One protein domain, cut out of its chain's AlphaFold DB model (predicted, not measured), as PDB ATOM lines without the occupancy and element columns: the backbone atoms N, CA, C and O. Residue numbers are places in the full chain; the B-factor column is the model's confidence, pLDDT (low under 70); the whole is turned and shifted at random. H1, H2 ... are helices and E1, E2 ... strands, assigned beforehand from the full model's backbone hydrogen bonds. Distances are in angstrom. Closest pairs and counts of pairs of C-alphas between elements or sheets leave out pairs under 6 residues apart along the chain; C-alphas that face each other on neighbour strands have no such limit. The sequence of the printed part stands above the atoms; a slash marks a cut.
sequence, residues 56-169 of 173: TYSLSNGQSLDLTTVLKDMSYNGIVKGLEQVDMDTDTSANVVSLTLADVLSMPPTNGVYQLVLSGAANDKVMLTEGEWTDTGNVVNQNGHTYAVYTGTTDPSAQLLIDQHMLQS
ATOM      1  N   THR A  56      31.344  28.128  -8.034       90.56
ATOM      2  CA  THR A  56      30.316  28.856  -7.284       90.56
ATOM      3  C   THR A  56      30.674  30.340  -7.250       90.56
ATOM      4  O   THR A  56      31.812  30.694  -6.939       90.56
ATOM      5  N   TYR A  57      29.711  31.209  -7.554       91.69
ATOM      6  CA  TYR A  57      29.830  32.659  -7.401       91.69
ATOM      7  C   TYR A  57      29.004  33.115  -6.196       91.69
ATOM      8  O   TYR A  57      27.777  33.147  -6.271       91.69
ATOM      9  N   SER A  58      29.668  33.455  -5.091       93.25
ATOM     10  CA  SER A  58      28.991  33.907  -3.871       93.25
ATOM     11  C   SER A  58      28.792  35.425  -3.863       93.25
ATOM     12  O   SER A  58      29.732  36.183  -4.115       93.25
ATOM     13  N   LEU A  59      27.574  35.864  -3.548       93.00
ATOM     14  CA  LEU A  59      27.217  37.264  -3.330       93.00
ATOM     15  C   LEU A  59      27.281  37.619  -1.846       93.00
ATOM     16  O   LEU A  59      27.117  36.770  -0.975       93.00
ATOM     17  N   SER A  60      27.567  38.886  -1.555       91.25
ATOM     18  CA  SER A  60      27.655  39.377  -0.181       91.25
ATOM     19  C   SER A  60      27.273  40.845  -0.079       91.25
ATOM     20  O   SER A  60      27.525  41.620  -0.996       91.25
ATOM     21  N   ASN A  61      26.783  41.267   1.085       89.56
ATOM     22  CA  ASN A  61      26.450  42.661   1.376       89.56
ATOM     23  C   ASN A  61      25.362  43.248   0.453       89.56
ATOM     24  O   ASN A  61      25.408  44.436   0.126       89.56
ATOM     25  N   GLY A  62      24.382  42.436   0.047       88.44
ATOM     26  CA  GLY A  62      23.211  42.879  -0.712       88.44
ATOM     27  C   GLY A  62      23.545  43.316  -2.136       88.44
ATOM     28  O   GLY A  62      23.106  44.367  -2.610       88.44
ATOM     29  N   GLN A  63      24.393  42.540  -2.802       94.12
ATOM     30  CA  GLN A  63      24.847  42.811  -4.157       94.12
ATOM     31  C   GLN A  63      23.746  42.568  -5.191       94.12
ATOM     32  O   GLN A  63      22.935  41.651  -5.087       94.12
ATOM     33  N   SER A  64      23.779  43.380  -6.250       94.44
ATOM     34  CA  SER A  64      23.050  43.110  -7.486       94.44
ATOM     35  C   SER A  64      24.031  42.589  -8.529       94.44
ATOM     36  O   SER A  64      24.957  43.299  -8.922       94.44
ATOM     37  N   LEU A  65      23.815  41.361  -8.979       93.88
ATOM     38  CA  LEU A  65      24.593  40.682 -10.000       93.88
ATOM     39  C   LEU A  65      23.849  40.734 -11.332       93.88
ATOM     40  O   LEU A  65      22.752  40.196 -11.460       93.88
ATOM     41  N   ASP A  66      24.461  41.352 -12.333       95.12
ATOM     42  CA  ASP A  66      24.068  41.174 -13.729       95.12
ATOM     43  C   ASP A  66      24.938  40.069 -14.335       95.12
ATOM     44  O   ASP A  66      26.130  40.272 -14.605       95.12
ATOM     45  N   LEU A  67      24.347  38.887 -14.512       93.81
ATOM     46  CA  LEU A  67      25.070  37.709 -14.966       93.81
ATOM     47  C   LEU A  67      25.605  37.889 -16.390       93.81
ATOM     48  O   LEU A  67      26.726  37.466 -16.669       93.81
ATOM     49  N   THR A  68      24.884  38.596 -17.263       92.94
ATOM     50  CA  THR A  68      25.347  38.890 -18.626       92.94
ATOM     51  C   THR A  68      26.673  39.641 -18.624       92.94
ATOM     52  O   THR A  68      27.549  39.379 -19.453       92.94
ATOM     53  N   THR A  69      26.839  40.594 -17.708       92.19
ATOM     54  CA  THR A  69      28.087  41.354 -17.578       92.19
ATOM     55  C   THR A  69      29.192  40.485 -16.980       92.19
ATOM     56  O   THR A  69      30.292  40.425 -17.529       92.19
ATOM     57  N   VAL A  70      28.891  39.731 -15.922       89.88
ATOM     58  CA  VAL A  70      29.892  38.884 -15.259       89.88
ATOM     59  C   VAL A  70      30.414  37.772 -16.161       89.88
ATOM     60  O   VAL A  70      31.622  37.553 -16.204       89.88
ATOM     61  N   LEU A  71      29.562  37.107 -16.943       89.19
ATOM     62  CA  LEU A  71      30.020  36.055 -17.855       89.19
ATOM     63  C   LEU A  71      30.893  36.603 -18.986       89.19
ATOM     64  O   LEU A  71      31.823  35.920 -19.414       89.19
ATOM     65  N   LYS A  72      30.658  37.843 -19.437       87.75
ATOM     66  CA  LYS A  72      31.548  38.520 -20.395       87.75
ATOM     67  C   LYS A  72      32.925  38.774 -19.794       87.75
ATOM     68  O   LYS A  72      33.918  38.496 -20.458       87.75
ATOM     69  N   ASP A  73      32.984  39.229 -18.547       86.44
ATOM     70  CA  ASP A  73      34.248  39.472 -17.840       86.44
ATOM     71  C   ASP A  73      34.979  38.165 -17.486       86.44
ATOM     72  O   ASP A  73      36.209  38.110 -17.475       86.44
ATOM     73  N   MET A  74      34.228  37.087 -17.229       81.94
ATOM     74  CA  MET A  74      34.756  35.737 -16.995       81.94
ATOM     75  C   MET A  74      35.144  35.005 -18.284       81.94
ATOM     76  O   MET A  74      35.811  33.967 -18.214       81.94
ATOM     77  N   SER A  75      34.733  35.515 -19.446       82.25
ATOM     78  CA  SER A  75      35.035  34.915 -20.738       82.25
ATOM     79  C   SER A  75      36.498  35.145 -21.109       82.25
ATOM     80  O   SER A  75      36.970  36.278 -21.200       82.25
ATOM     81  N   TYR A  76      37.227  34.064 -21.380       74.62
ATOM     82  CA  TYR A  76      38.573  34.126 -21.942       74.62
ATOM     83  C   TYR A  76      38.560  33.526 -23.346       74.62
ATOM     84  O   TYR A  76      38.159  32.381 -23.535       74.62
ATOM     85  N   ASN A  77      38.977  34.304 -24.351       77.19
ATOM     86  CA  ASN A  77      38.905  33.924 -25.769       77.19
ATOM     87  C   ASN A  77      37.505  33.450 -26.222       77.19
ATOM     88  O   ASN A  77      37.393  32.597 -27.100       77.19
ATOM     89  N   GLY A  78      36.437  33.996 -25.629       70.12
ATOM     90  CA  GLY A  78      35.055  33.627 -25.949       70.12
ATOM     91  C   GLY A  78      34.534  32.393 -25.208       70.12
ATOM     92  O   GLY A  78      33.393  32.004 -25.433       70.12
ATOM     93  N   ILE A  79      35.329  31.795 -24.316       67.81
ATOM     94  CA  ILE A  79      34.928  30.655 -23.487       67.81
ATOM     95  C   ILE A  79      34.640  31.159 -22.076       67.81
ATOM     96  O   ILE A  79      35.525  31.694 -21.405       67.81
ATOM     97  N   VAL A  80      33.400  30.993 -21.629       74.44
ATOM     98  CA  VAL A  80      32.979  31.301 -20.259       74.44
ATOM     99  C   VAL A  80      33.473  30.190 -19.331       74.44
ATOM    100  O   VAL A  80      33.346  29.005 -19.644       74.44
ATOM    101  N   LYS A  81      34.075  30.558 -18.195       72.25
ATOM    102  CA  LYS A  81      34.446  29.584 -17.153       72.25
ATOM    103  C   LYS A  81      33.191  28.878 -16.624       72.25
ATOM    104  O   LYS A  81      32.141  29.504 -16.550       72.25
ATOM    105  N   GLY A  82      33.306  27.602 -16.253       72.62
ATOM    106  CA  GLY A  82      32.190  26.769 -15.787       72.62
ATOM    107  C   GLY A  82      31.558  27.268 -14.489       72.62
ATOM    108  O   GLY A  82      31.906  26.799 -13.414       72.62
ATOM    109  N   LEU A  83      30.647  28.234 -14.587       88.44
ATOM    110  CA  LEU A  83      29.784  28.650 -13.490       88.44
ATOM    111  C   LEU A  83      28.629  27.656 -13.377       88.44
ATOM    112  O   LEU A  83      27.895  27.464 -14.339       88.44
ATOM    113  N   GLU A  84      28.466  27.055 -12.205       91.06
ATOM    114  CA  GLU A  84      27.394  26.087 -11.941       91.06
ATOM    115  C   GLU A  84      26.405  26.597 -10.898       91.06
ATOM    116  O   GLU A  84      25.223  26.255 -10.940       91.06
ATOM    117  N   GLN A  85      26.872  27.435  -9.970       93.94
ATOM    118  CA  GLN A  85      26.052  27.945  -8.882       93.94
ATOM    119  C   GLN A  85      26.286  29.435  -8.639       93.94
ATOM    120  O   GLN A  85      27.424  29.902  -8.591       93.94
ATOM    121  N   VAL A  86      25.201  30.166  -8.398       94.81
ATOM    122  CA  VAL A  86      25.216  31.464  -7.720       94.81
ATOM    123  C   VAL A  86      24.701  31.258  -6.300       94.81
ATOM    124  O   VAL A  86      23.605  30.736  -6.095       94.81
ATOM    125  N   ASP A  87      25.515  31.633  -5.321       95.06
ATOM    126  CA  ASP A  87      25.229  31.467  -3.899       95.06
ATOM    127  C   ASP A  87      24.935  32.824  -3.247       95.06
ATOM    128  O   ASP A  87      25.792  33.701  -3.189       95.06
ATOM    129  N   MET A  88      23.705  32.992  -2.772       94.69
ATOM    130  CA  MET A  88      23.228  34.148  -2.009       94.69
ATOM    131  C   MET A  88      22.891  33.781  -0.559       94.69
ATOM    132  O   MET A  88      22.690  34.669   0.258       94.69
ATOM    133  N   ASP A  89      22.854  32.488  -0.221       90.62
ATOM    134  CA  ASP A  89      22.336  31.998   1.066       90.62
ATOM    135  C   ASP A  89      23.258  32.350   2.244       90.62
ATOM    136  O   ASP A  89      22.838  32.450   3.396       90.62
ATOM    137  N   THR A  90      24.538  32.593   1.954       86.12
ATOM    138  CA  THR A  90      25.534  32.980   2.960       86.12
ATOM    139  C   THR A  90      25.433  34.444   3.405       86.12
ATOM    140  O   THR A  90      26.082  34.824   4.386       86.12
ATOM    141  N   ASP A  91      24.612  35.265   2.744       87.19
ATOM    142  CA  ASP A  91      24.418  36.677   3.064       87.19
ATOM    143  C   ASP A  91      23.027  36.950   3.645       87.19
ATOM    144  O   ASP A  91      21.991  36.619   3.083       87.19
ATOM    145  N   THR A  92      22.995  37.637   4.786       87.69
ATOM    146  CA  THR A  92      21.734  38.046   5.426       87.69
ATOM    147  C   THR A  92      21.078  39.261   4.761       87.69
ATOM    148  O   THR A  92      19.946  39.613   5.097       87.69
ATOM    149  N   SER A  93      21.799  39.956   3.879       92.69
ATOM    150  CA  SER A  93      21.287  41.104   3.123       92.69
ATOM    151  C   SER A  93      20.582  40.640   1.849       92.69
ATOM    152  O   SER A  93      20.858  39.567   1.338       92.69
ATOM    153  N   ALA A  94      19.655  41.442   1.320       92.62
ATOM    154  CA  ALA A  94      18.941  41.110   0.085       92.62
ATOM    155  C   ALA A  94      19.841  41.254  -1.149       92.62
ATOM    156  O   ALA A  94      20.231  42.373  -1.493       92.62
ATOM    157  N   ASN A  95      20.110  40.144  -1.830       94.69
ATOM    158  CA  ASN A  95      20.815  40.094  -3.103       94.69
ATOM    159  C   ASN A  95      19.836  39.990  -4.274       94.69
ATOM    160  O   ASN A  95      18.692  39.543  -4.147       94.69
ATOM    161  N   VAL A  96      20.294  40.415  -5.447       94.19
ATOM    162  CA  VAL A  96      19.522  40.322  -6.688       94.19
ATOM    163  C   VAL A  96      20.401  39.732  -7.774       94.19
ATOM    164  O   VAL A  96      21.508  40.211  -7.993       94.19
ATOM    165  N   VAL A  97      19.901  38.733  -8.494       95.81
ATOM    166  CA  VAL A  97      20.565  38.177  -9.680       95.81
ATOM    167  C   VAL A  97      19.675  38.394 -10.891       95.81
ATOM    168  O   VAL A  97      18.530  37.952 -10.902       95.81
ATOM    169  N   SER A  98      20.200  39.057 -11.916       95.31
ATOM    170  CA  SER A  98      19.568  39.185 -13.228       95.31
ATOM    171  C   SER A  98      20.261  38.265 -14.223       95.31
ATOM    172  O   SER A  98      21.490  38.263 -14.295       95.31
ATOM    173  N   LEU A  99      19.482  37.505 -14.994       95.31
ATOM    174  CA  LEU A  99      19.997  36.613 -16.033       95.31
ATOM    175  C   LEU A  99      18.996  36.408 -17.175       95.31
ATOM    176  O   LEU A  99      17.781  36.544 -17.008       95.31
ATOM    177  N   THR A 100      19.538  36.009 -18.318       95.81
ATOM    178  CA  THR A 100      18.820  35.625 -19.537       95.81
ATOM    179  C   THR A 100      19.037  34.143 -19.850       95.81
ATOM    180  O   THR A 100      19.944  33.495 -19.320       95.81
ATOM    181  N   LEU A 101      18.237  33.589 -20.758       96.25
ATOM    182  CA  LEU A 101      18.469  32.254 -21.316       96.25
ATOM    183  C   LEU A 101      19.823  32.155 -22.033       96.25
ATOM    184  O   LEU A 101      20.520  31.148 -21.908       96.25
ATOM    185  N   ALA A 102      20.224  33.212 -22.742       95.12
ATOM    186  CA  ALA A 102      21.505  33.256 -23.442       95.12
ATOM    187  C   ALA A 102      22.700  33.135 -22.482       95.12
ATOM    188  O   ALA A 102      23.697  32.507 -22.835       95.12
ATOM    189  N   ASP A 103      22.590  33.686 -21.271       94.38
ATOM    190  CA  ASP A 103      23.641  33.581 -20.254       94.38
ATOM    191  C   ASP A 103      23.877  32.124 -19.854       94.38
ATOM    192  O   ASP A 103      25.017  31.664 -19.859       94.38
ATOM    193  N   VAL A 104      22.810  31.366 -19.593       94.56
ATOM    194  CA  VAL A 104      22.905  29.942 -19.224       94.56
ATOM    195  C   VAL A 104      23.430  29.101 -20.389       94.56
ATOM    196  O   VAL A 104      24.309  28.266 -20.200       94.56
ATOM    197  N   LEU A 105      22.970  29.368 -21.615       94.19
ATOM    198  CA  LEU A 105      23.454  28.683 -22.823       94.19
ATOM    199  C   LEU A 105      24.917  29.007 -23.170       94.19
ATOM    200  O   LEU A 105      25.545  28.277 -23.936       94.19
ATOM    201  N   SER A 106      25.469  30.100 -22.636       91.50
ATOM    202  CA  SER A 106      26.876  30.465 -22.840       91.50
ATOM    203  C   SER A 106      27.847  29.683 -21.947       91.50
ATOM    204  O   SER A 106      29.056  29.700 -22.190       91.50
ATOM    205  N   MET A 107      27.330  28.994 -20.927       89.38
ATOM    206  CA  MET A 107      28.104  28.165 -20.004       89.38
ATOM    207  C   MET A 107      28.383  26.781 -20.611       89.38
ATOM    208  O   MET A 107      27.661  26.333 -21.500       89.38
ATOM    209  N   PRO A 108      29.427  26.064 -20.168       89.00
ATOM    210  CA  PRO A 108      29.629  24.683 -20.589       89.00
ATOM    211  C   PRO A 108      28.504  23.774 -20.051       89.00
ATOM    212  O   PRO A 108      28.185  23.847 -18.866       89.00
ATOM    213  N   PRO A 109      27.914  22.894 -20.883       90.62
ATOM    214  CA  PRO A 109      26.889  21.968 -20.424       90.62
ATOM    215  C   PRO A 109      27.504  20.748 -19.732       90.62
ATOM    216  O   PRO A 109      28.546  20.233 -20.146       90.62
ATOM    217  N   THR A 110      26.773  20.191 -18.771       87.56
ATOM    218  CA  THR A 110      27.087  18.903 -18.146       87.56
ATOM    219  C   THR A 110      26.129  17.851 -18.685       87.56
ATOM    220  O   THR A 110      24.912  17.979 -18.569       87.56
ATOM    221  N   ASN A 111      26.663  16.805 -19.326       87.81
ATOM    222  CA  ASN A 111      25.872  15.751 -19.982       87.81
ATOM    223  C   ASN A 111      24.821  16.285 -20.981       87.81
ATOM    224  O   ASN A 111      23.742  15.713 -21.126       87.81
ATOM    225  N   GLY A 112      25.140  17.385 -21.674       90.25
ATOM    226  CA  GLY A 112      24.255  18.012 -22.660       90.25
ATOM    227  C   GLY A 112      23.176  18.928 -22.075       90.25
ATOM    228  O   GLY A 112      22.318  19.378 -22.828       90.25
ATOM    229  N   VAL A 113      23.219  19.214 -20.770       93.44
ATOM    230  CA  VAL A 113      22.316  20.158 -20.100       93.44
ATOM    231  C   VAL A 113      23.106  21.373 -19.626       93.44
ATOM    232  O   VAL A 113      24.102  21.236 -18.916       93.44
ATOM    233  N   TYR A 114      22.650  22.562 -20.008       95.25
ATOM    234  CA  TYR A 114      23.159  23.840 -19.518       95.25
ATOM    235  C   TYR A 114      22.423  24.170 -18.226       95.25
ATOM    236  O   TYR A 114      21.255  24.550 -18.267       95.25
ATOM    237  N   GLN A 115      23.062  23.963 -17.079       95.19
ATOM    238  CA  GLN A 115      22.405  24.098 -15.783       95.19
ATOM    239  C   GLN A 115      23.051  25.199 -14.950       95.19
ATOM    240  O   GLN A 115      24.271  25.247 -14.827       95.19
ATOM    241  N   LEU A 116      22.214  26.031 -14.330       95.94
ATOM    242  CA  LEU A 116      22.631  26.972 -13.295       95.94
ATOM    243  C   LEU A 116      21.759  26.805 -12.047       95.94
ATOM    244  O   LEU A 116      20.527  26.784 -12.124       95.94
ATOM    245  N   VAL A 117      22.407  26.710 -10.891       96.69
ATOM    246  CA  VAL A 117      21.763  26.638  -9.576       96.69
ATOM    247  C   VAL A 117      21.806  28.013  -8.915       96.69
ATOM    248  O   VAL A 117      22.860  28.639  -8.835       96.69
ATOM    249  N   LEU A 118      20.670  28.490  -8.416       96.69
ATOM    250  CA  LEU A 118      20.561  29.711  -7.622       96.69
ATOM    251  C   LEU A 118      20.096  29.339  -6.216       96.69
ATOM    252  O   LEU A 118      18.935  28.975  -6.022       96.69
ATOM    253  N   SER A 119      21.017  29.418  -5.259       95.88
ATOM    254  CA  SER A 119      20.754  29.180  -3.835       95.88
ATOM    255  C   SER A 119      20.628  30.522  -3.125       95.88
ATOM    256  O   SER A 119      21.469  31.393  -3.340       95.88
ATOM    257  N   GLY A 120      19.607  30.700  -2.292       94.75
ATOM    258  CA  GLY A 120      19.372  31.961  -1.593       94.75
ATOM    259  C   GLY A 120      18.228  31.885  -0.590       94.75
ATOM    260  O   GLY A 120      17.468  30.915  -0.552       94.75
ATOM    261  N   ALA A 121      18.089  32.944   0.200       93.38
ATOM    262  CA  ALA A 121      17.080  33.086   1.235       93.38
ATOM    263  C   ALA A 121      15.844  33.859   0.734       93.38
ATOM    264  O   ALA A 121      15.756  34.327  -0.402       93.38
ATOM    265  N   ALA A 122      14.840  34.013   1.601       92.62
ATOM    266  CA  ALA A 122      13.556  34.626   1.242       92.62
ATOM    267  C   ALA A 122      13.622  36.127   0.900       92.62
ATOM    268  O   ALA A 122      12.669  36.685   0.358       92.62
ATOM    269  N   ASN A 123      14.713  36.802   1.251       91.56
ATOM    270  CA  ASN A 123      14.964  38.208   0.937       91.56
ATOM    271  C   ASN A 123      15.692  38.409  -0.400       91.56
ATOM    272  O   ASN A 123      15.747  39.549  -0.866       91.56
ATOM    273  N   ASP A 124      16.221  37.348  -1.008       94.69
ATOM    274  CA  ASP A 124      16.918  37.415  -2.289       94.69
ATOM    275  C   ASP A 124      15.948  37.312  -3.469       94.69
ATOM    276  O   ASP A 124      14.830  36.798  -3.355       94.69
ATOM    277  N   LYS A 125      16.369  37.822  -4.630       93.19
ATOM    278  CA  LYS A 125      15.528  37.874  -5.832       93.19
ATOM    279  C   LYS A 125      16.260  37.405  -7.079       93.19
ATOM    280  O   LYS A 125      17.405  37.778  -7.318       93.19
ATOM    281  N   VAL A 126      15.536  36.678  -7.928       94.56
ATOM    282  CA  VAL A 126      15.948  36.400  -9.308       94.56
ATOM    283  C   VAL A 126      15.110  37.254 -10.252       94.56
ATOM    284  O   VAL A 126      13.882  37.245 -10.190       94.56
ATOM    285  N   MET A 127      15.773  37.996 -11.132       94.31
ATOM    286  CA  MET A 127      15.163  38.739 -12.225       94.31
ATOM    287  C   MET A 127      15.389  37.967 -13.524       94.31
ATOM    288  O   MET A 127      16.493  37.950 -14.066       94.31
ATOM    289  N   LEU A 128      14.334  37.313 -14.004       93.50
ATOM    290  CA  LEU A 128      14.335  36.585 -15.269       93.50
ATOM    291  C   LEU A 128      13.749  37.458 -16.378       93.50
ATOM    292  O   LEU A 128      12.777  38.185 -16.159       93.50
ATOM    293  N   THR A 129      14.295  37.353 -17.587       90.50
ATOM    294  CA  THR A 129      13.667  37.947 -18.770       90.50
ATOM    295  C   THR A 129      12.330  37.264 -19.064       90.50
ATOM    296  O   THR A 129      12.225  36.036 -19.104       90.50
ATOM    297  N   GLU A 130      11.287  38.073 -19.257       89.31
ATOM    298  CA  GLU A 130       9.926  37.592 -19.491       89.31
ATOM    299  C   GLU A 130       9.854  36.702 -20.743       89.31
ATOM    300  O   GLU A 130      10.364  37.047 -21.807       89.31
ATOM    301  N   GLY A 131       9.202  35.545 -20.611       92.62
ATOM    302  CA  GLY A 131       8.983  34.601 -21.710       92.62
ATOM    303  C   GLY A 131      10.161  33.672 -22.025       92.62
ATOM    304  O   GLY A 131       9.973  32.708 -22.767       92.62
ATOM    305  N   GLU A 132      11.345  33.884 -21.447       96.00
ATOM    306  CA  GLU A 132      12.520  33.036 -21.715       96.00
ATOM    307  C   GLU A 132      12.544  31.736 -20.905       96.00
ATOM    308  O   GLU A 132      13.171  30.764 -21.327       96.00
ATOM    309  N   TRP A 133      11.825  31.700 -19.783       97.00
ATOM    310  CA  TRP A 133      11.827  30.583 -18.845       97.00
ATOM    311  C   TRP A 133      10.415  30.089 -18.561       97.00
ATOM    312  O   TRP A 133       9.496  30.873 -18.332       97.00
ATOM    313  N   THR A 134      10.265  28.770 -18.529       96.94
ATOM    314  CA  THR A 134       9.021  28.088 -18.179       96.94
ATOM    315  C   THR A 134       9.220  27.300 -16.890       96.94
ATOM    316  O   THR A 134      10.099  26.440 -16.824       96.94
ATOM    317  N   ASP A 135       8.403  27.579 -15.871       95.94
ATOM    318  CA  ASP A 135       8.320  26.744 -14.668       95.94
ATOM    319  C   ASP A 135       7.809  25.352 -15.061       95.94
ATOM    320  O   ASP A 135       6.761  25.212 -15.696       95.94
ATOM    321  N   THR A 136       8.562  24.314 -14.705       97.06
ATOM    322  CA  THR A 136       8.190  22.932 -15.024       97.06
ATOM    323  C   THR A 136       7.213  22.327 -14.012       97.06
ATOM    324  O   THR A 136       6.676  21.247 -14.260       97.06
ATOM    325  N   GLY A 137       7.008  22.977 -12.861       96.06
ATOM    326  CA  GLY A 137       6.263  22.448 -11.716       96.06
ATOM    327  C   GLY A 137       7.000  21.348 -10.944       96.06
ATOM    328  O   GLY A 137       6.464  20.820  -9.969       96.06
ATOM    329  N   ASN A 138       8.217  20.987 -11.364       96.75
ATOM    330  CA  ASN A 138       9.047  19.999 -10.685       96.75
ATOM    331  C   ASN A 138       9.946  20.654  -9.642       96.75
ATOM    332  O   ASN A 138      10.337  21.817  -9.763       96.75
ATOM    333  N   VAL A 139      10.327  19.855  -8.647       96.31
ATOM    334  CA  VAL A 139      11.246  20.264  -7.588       96.31
ATOM    335  C   VAL A 139      12.391  19.272  -7.439       96.31
ATOM    336  O   VAL A 139      12.196  18.062  -7.585       96.31
ATOM    337  N   VAL A 140      13.580  19.777  -7.120       96.81
ATOM    338  CA  VAL A 140      14.777  18.983  -6.817       96.81
ATOM    339  C   VAL A 140      15.236  19.304  -5.401       96.81
ATOM    340  O   VAL A 140      15.351  20.467  -5.032       96.81
ATOM    341  N   ASN A 141      15.515  18.268  -4.610       96.19
ATOM    342  CA  ASN A 141      16.105  18.411  -3.283       96.19
ATOM    343  C   ASN A 141      17.596  18.090  -3.372       96.19
ATOM    344  O   ASN A 141      17.952  16.941  -3.640       96.19
ATOM    345  N   GLN A 142      18.457  19.076  -3.137       92.94
ATOM    346  CA  GLN A 142      19.905  18.873  -3.111       92.94
ATOM    347  C   GLN A 142      20.559  19.804  -2.093       92.94
ATOM    348  O   GLN A 142      20.099  20.917  -1.869       92.94
ATOM    349  N   ASN A 143      21.620  19.324  -1.446       88.25
ATOM    350  CA  ASN A 143      22.432  20.097  -0.505       88.25
ATOM    351  C   ASN A 143      21.662  20.804   0.637       88.25
ATOM    352  O   ASN A 143      22.119  21.813   1.153       88.25
ATOM    353  N   GLY A 144      20.501  20.274   1.044       90.56
ATOM    354  CA  GLY A 144      19.658  20.868   2.094       90.56
ATOM    355  C   GLY A 144      18.640  21.905   1.602       90.56
ATOM    356  O   GLY A 144      17.832  22.368   2.401       90.56
ATOM    357  N   HIS A 145      18.620  22.196   0.303       93.94
ATOM    358  CA  HIS A 145      17.716  23.148  -0.336       93.94
ATOM    359  C   HIS A 145      16.682  22.434  -1.218       93.94
ATOM    360  O   HIS A 145      16.916  21.329  -1.724       93.94
ATOM    361  N   THR A 146      15.527  23.079  -1.408       96.75
ATOM    362  CA  THR A 146      14.493  22.658  -2.366       96.75
ATOM    363  C   THR A 146      14.458  23.662  -3.508       96.75
ATOM    364  O   THR A 146      14.160  24.832  -3.286       96.75
ATOM    365  N   TYR A 147      14.720  23.208  -4.729       97.62
ATOM    366  CA  TYR A 147      14.772  24.058  -5.915       97.62
ATOM    367  C   TYR A 147      13.571  23.799  -6.814       97.62
ATOM    368  O   TYR A 147      13.281  22.645  -7.126       97.62
ATOM    369  N   ALA A 148      12.901  24.854  -7.270       97.38
ATOM    370  CA  ALA A 148      11.992  24.765  -8.407       97.38
ATOM    371  C   ALA A 148      12.803  24.694  -9.705       97.38
ATOM    372  O   ALA A 148      13.812  25.386  -9.860       97.38
ATOM    373  N   VAL A 149      12.356  23.852 -10.633       97.69
ATOM    374  CA  VAL A 149      13.042  23.632 -11.907       97.69
ATOM    375  C   VAL A 149      12.364  24.439 -13.006       97.69
ATOM    376  O   VAL A 149      11.192  24.209 -13.313       97.69
ATOM    377  N   TYR A 150      13.127  25.316 -13.651       98.00
ATOM    378  CA  TYR A 150      12.711  26.042 -14.849       98.00
ATOM    379  C   TYR A 150      13.476  25.521 -16.062       98.00
ATOM    380  O   TYR A 150      14.644  25.149 -15.959       98.00
ATOM    381  N   THR A 151      12.821  25.515 -17.218       97.94
ATOM    382  CA  THR A 151      13.423  25.158 -18.508       97.94
ATOM    383  C   THR A 151      13.402  26.355 -19.447       97.94
ATOM    384  O   THR A 151      12.467  27.160 -19.399       97.94
ATOM    385  N   GLY A 152      14.403  26.467 -20.318       97.62
ATOM    386  CA  GLY A 152      14.394  27.467 -21.382       97.62
ATOM    387  C   GLY A 152      13.209  27.250 -22.328       97.62
ATOM    388  O   GLY A 152      12.951  26.129 -22.766       97.62
ATOM    389  N   THR A 153      12.471  28.316 -22.638       97.06
ATOM    390  CA  THR A 153      11.271  28.249 -23.493       97.06
ATOM    391  C   THR A 153      11.625  27.950 -24.951       97.06
ATOM    392  O   THR A 153      10.913  27.206 -25.625       97.06
ATOM    393  N   THR A 154      12.713  28.535 -25.457       96.88
ATOM    394  CA  THR A 154      13.175  28.353 -26.845       96.88
ATOM    395  C   THR A 154      14.262  27.289 -26.982       96.88
ATOM    396  O   THR A 154      14.472  26.793 -28.088       96.88
ATOM    397  N   ASP A 155      14.905  26.908 -25.876       96.69
ATOM    398  CA  ASP A 155      15.894  25.833 -25.816       96.69
ATOM    399  C   ASP A 155      15.743  25.029 -24.506       96.69
ATOM    400  O   ASP A 155      16.162  25.490 -23.441       96.69
ATOM    401  N   PRO A 156      15.151  23.821 -24.555       95.75
ATOM    402  CA  PRO A 156      14.907  23.009 -23.365       95.75
ATOM    403  C   PRO A 156      16.168  22.322 -22.820       95.75
ATOM    404  O   PRO A 156      16.086  21.629 -21.807       95.75
ATOM    405  N   SER A 157      17.327  22.466 -23.476       96.06
ATOM    406  CA  SER A 157      18.602  22.005 -22.914       96.06
ATOM    407  C   SER A 157      19.113  22.919 -21.794       96.06
ATOM    408  O   SER A 157      19.986  22.504 -21.033       96.06
ATOM    409  N   ALA A 158      18.554  24.128 -21.658       97.69
ATOM    410  CA  ALA A 158      18.834  25.037 -20.556       97.69
ATOM    411  C   ALA A 158      17.900  24.807 -19.366       97.69
ATOM    412  O   ALA A 158      16.675  24.751 -19.514       97.69
ATOM    413  N   GLN A 159      18.481  24.747 -18.172       97.88
ATOM    414  CA  GLN A 159      17.783  24.493 -16.924       97.88
ATOM    415  C   GLN A 159      18.251  25.444 -15.817       97.88
ATOM    416  O   GLN A 159      19.447  25.624 -15.597       97.88
ATOM    417  N   LEU A 160      17.297  25.999 -15.070       97.69
ATOM    418  CA  LEU A 160      17.571  26.686 -13.807       97.69
ATOM    419  C   LEU A 160      17.002  25.887 -12.648       97.69
ATOM    420  O   LEU A 160      15.868  25.405 -12.712       97.69
ATOM    421  N   LEU A 161      17.769  25.811 -11.568       97.69
ATOM    422  CA  LEU A 161      17.302  25.361 -10.262       97.69
ATOM    423  C   LEU A 161      17.272  26.587  -9.353       97.69
ATOM    424  O   LEU A 161      18.326  27.080  -8.969       97.69
ATOM    425  N   ILE A 162      16.081  27.090  -9.026       97.38
ATOM    426  CA  ILE A 162      15.914  28.284  -8.182       97.38
ATOM    427  C   ILE A 162      15.405  27.862  -6.813       97.38
ATOM    428  O   ILE A 162      14.374  27.190  -6.731       97.38
ATOM    429  N   ASP A 163      16.104  28.251  -5.746       96.88
ATOM    430  CA  ASP A 163      15.684  27.946  -4.379       96.88
ATOM    431  C   ASP A 163      14.264  28.468  -4.119       96.88
ATOM    432  O   ASP A 163      13.933  29.632  -4.371       96.88
ATOM    433  N   GLN A 164      13.397  27.594  -3.610       94.94
ATOM    434  CA  GLN A 164      12.008  27.930  -3.332       94.94
ATOM    435  C   GLN A 164      11.845  29.022  -2.279       94.94
ATOM    436  O   GLN A 164      10.827  29.716  -2.305       94.94
ATOM    437  N   HIS A 165      12.805  29.210  -1.371       92.06
ATOM    438  CA  HIS A 165      12.761  30.314  -0.416       92.06
ATOM    439  C   HIS A 165      12.732  31.667  -1.131       92.06
ATOM    440  O   HIS A 165      11.935  32.527  -0.756       92.06
ATOM    441  N   MET A 166      13.482  31.826  -2.224       92.50
ATOM    442  CA  MET A 166      13.500  33.058  -3.019       92.50
ATOM    443  C   MET A 166      12.163  33.323  -3.729       92.50
ATOM    444  O   MET A 166      11.749  34.471  -3.907       92.50
ATOM    445  N   LEU A 167      11.445  32.260  -4.110       87.44
ATOM    446  CA  LEU A 167      10.182  32.352  -4.851       87.44
ATOM    447  C   LEU A 167       9.005  32.804  -3.982       87.44
ATOM    448  O   LEU A 167       8.025  33.333  -4.507       87.44
ATOM    449  N   GLN A 168       9.107  32.643  -2.661       69.31
ATOM    450  CA  GLN A 168       8.080  33.069  -1.705       69.31
ATOM    451  C   GLN A 168       7.951  34.601  -1.620       69.31
ATOM    452  O   GLN A 168       6.953  35.105  -1.107       69.31
ATOM    453  N   SER A 169       8.923  35.347  -2.162       55.41
ATOM    454  CA  SER A 169       8.937  36.814  -2.191       55.41
ATOM    455  C   SER A 169       8.291  37.443  -3.436       55.41
ATOM    456  O   SER A 169       8.294  38.672  -3.563       55.41
TER     457      SER A 169
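This is residues 56 to 169 of the 173 residues of an uncharacterized protein of Limnohabitans sp. WS1 (UniProt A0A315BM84). The chain is wound in three stacked turns, E1 with E2, E3 with E4 and E5 with E6, each turn placing one strand in each of two sheets that are partly face to face; the hairpins of E7, E8 and E9 then widen the larger sheet. H1 and H2 lie in the turns at one end of the strands, and H3 lies between the sheets near E6 and E8. The printed part has 114 residues, with named elements in the order E1 E2 H1 E3 E4 H2 E5 E6 E7 E8 E9 H3. The larger sheet, E1 E3 E5 E9 E8 E7, is mixed and strongly twisted; the smaller, E2 E4 E6, is all parallel. The class is mixed, helices and strands; the whole is compact, with a radius of gyration of the C-alphas of 13.2 A and spans of 36 by 31 by 27 A.

E1, residues 56 to 58, begins at C-alpha 56 (30.316, 28.856, -7.284). E2 is residues 64 to 66, H1 67 to 74 with 10.1 A, E3 83 to 87 with 11.0 A, E4 96 to 99 and H2 101 to 105. E5, residues 114 to 119, measures 16.7 A, and E6 is residues 125 to 128. E7, residues 133 to 142, measures 21.2 A and bends by 81 degrees at residue 137, whose C-alpha is at (6.263, 22.448, -11.716). E8, 145 to 152, measures 21.7 A, and E9, 158 to 163, 16.7 A. H3, residues 164 to 167, ends at (10.182, 32.352, -4.851).

In the larger sheet E1 is parallel to E3, with N 57 and O 85 at 2.8 A. E3 is parallel to E5, with N 86 and O 117 at 2.8 A. E5 is parallel to E9, with N 118 and O 161 at 2.8 A. E7, E8 and E9 form a meander, each strand the antiparallel neighbour of the one before, with N 147 and O 140 at 2.8 A and N 150 and O 160 at 2.9 A. In the smaller sheet E4 has E2, with N 65 and O 96 at 2.8 A, and E6, with N 127 and O 97 at 2.8 A. H2 and H3 are on the same face of the larger sheet, at heights of 7.3 A and 7.7 A. H1 and H2 only just touch, with 3 pairs of C-alphas within 8 A, the closest those of Thr 68 and Asp 103, 5.8 A apart. Every O i to N i+4 pair is within hydrogen-bond range in H1 and H2; H3 is too short for one.

The C-alphas of Asn 77 and Gln 168, the two farthest apart, are 39.1 A from each other. The printed part has no cut and no long link. The mean pLDDT of the printed part is 91.6; residue 79 and residues 168 to 169 are under 70.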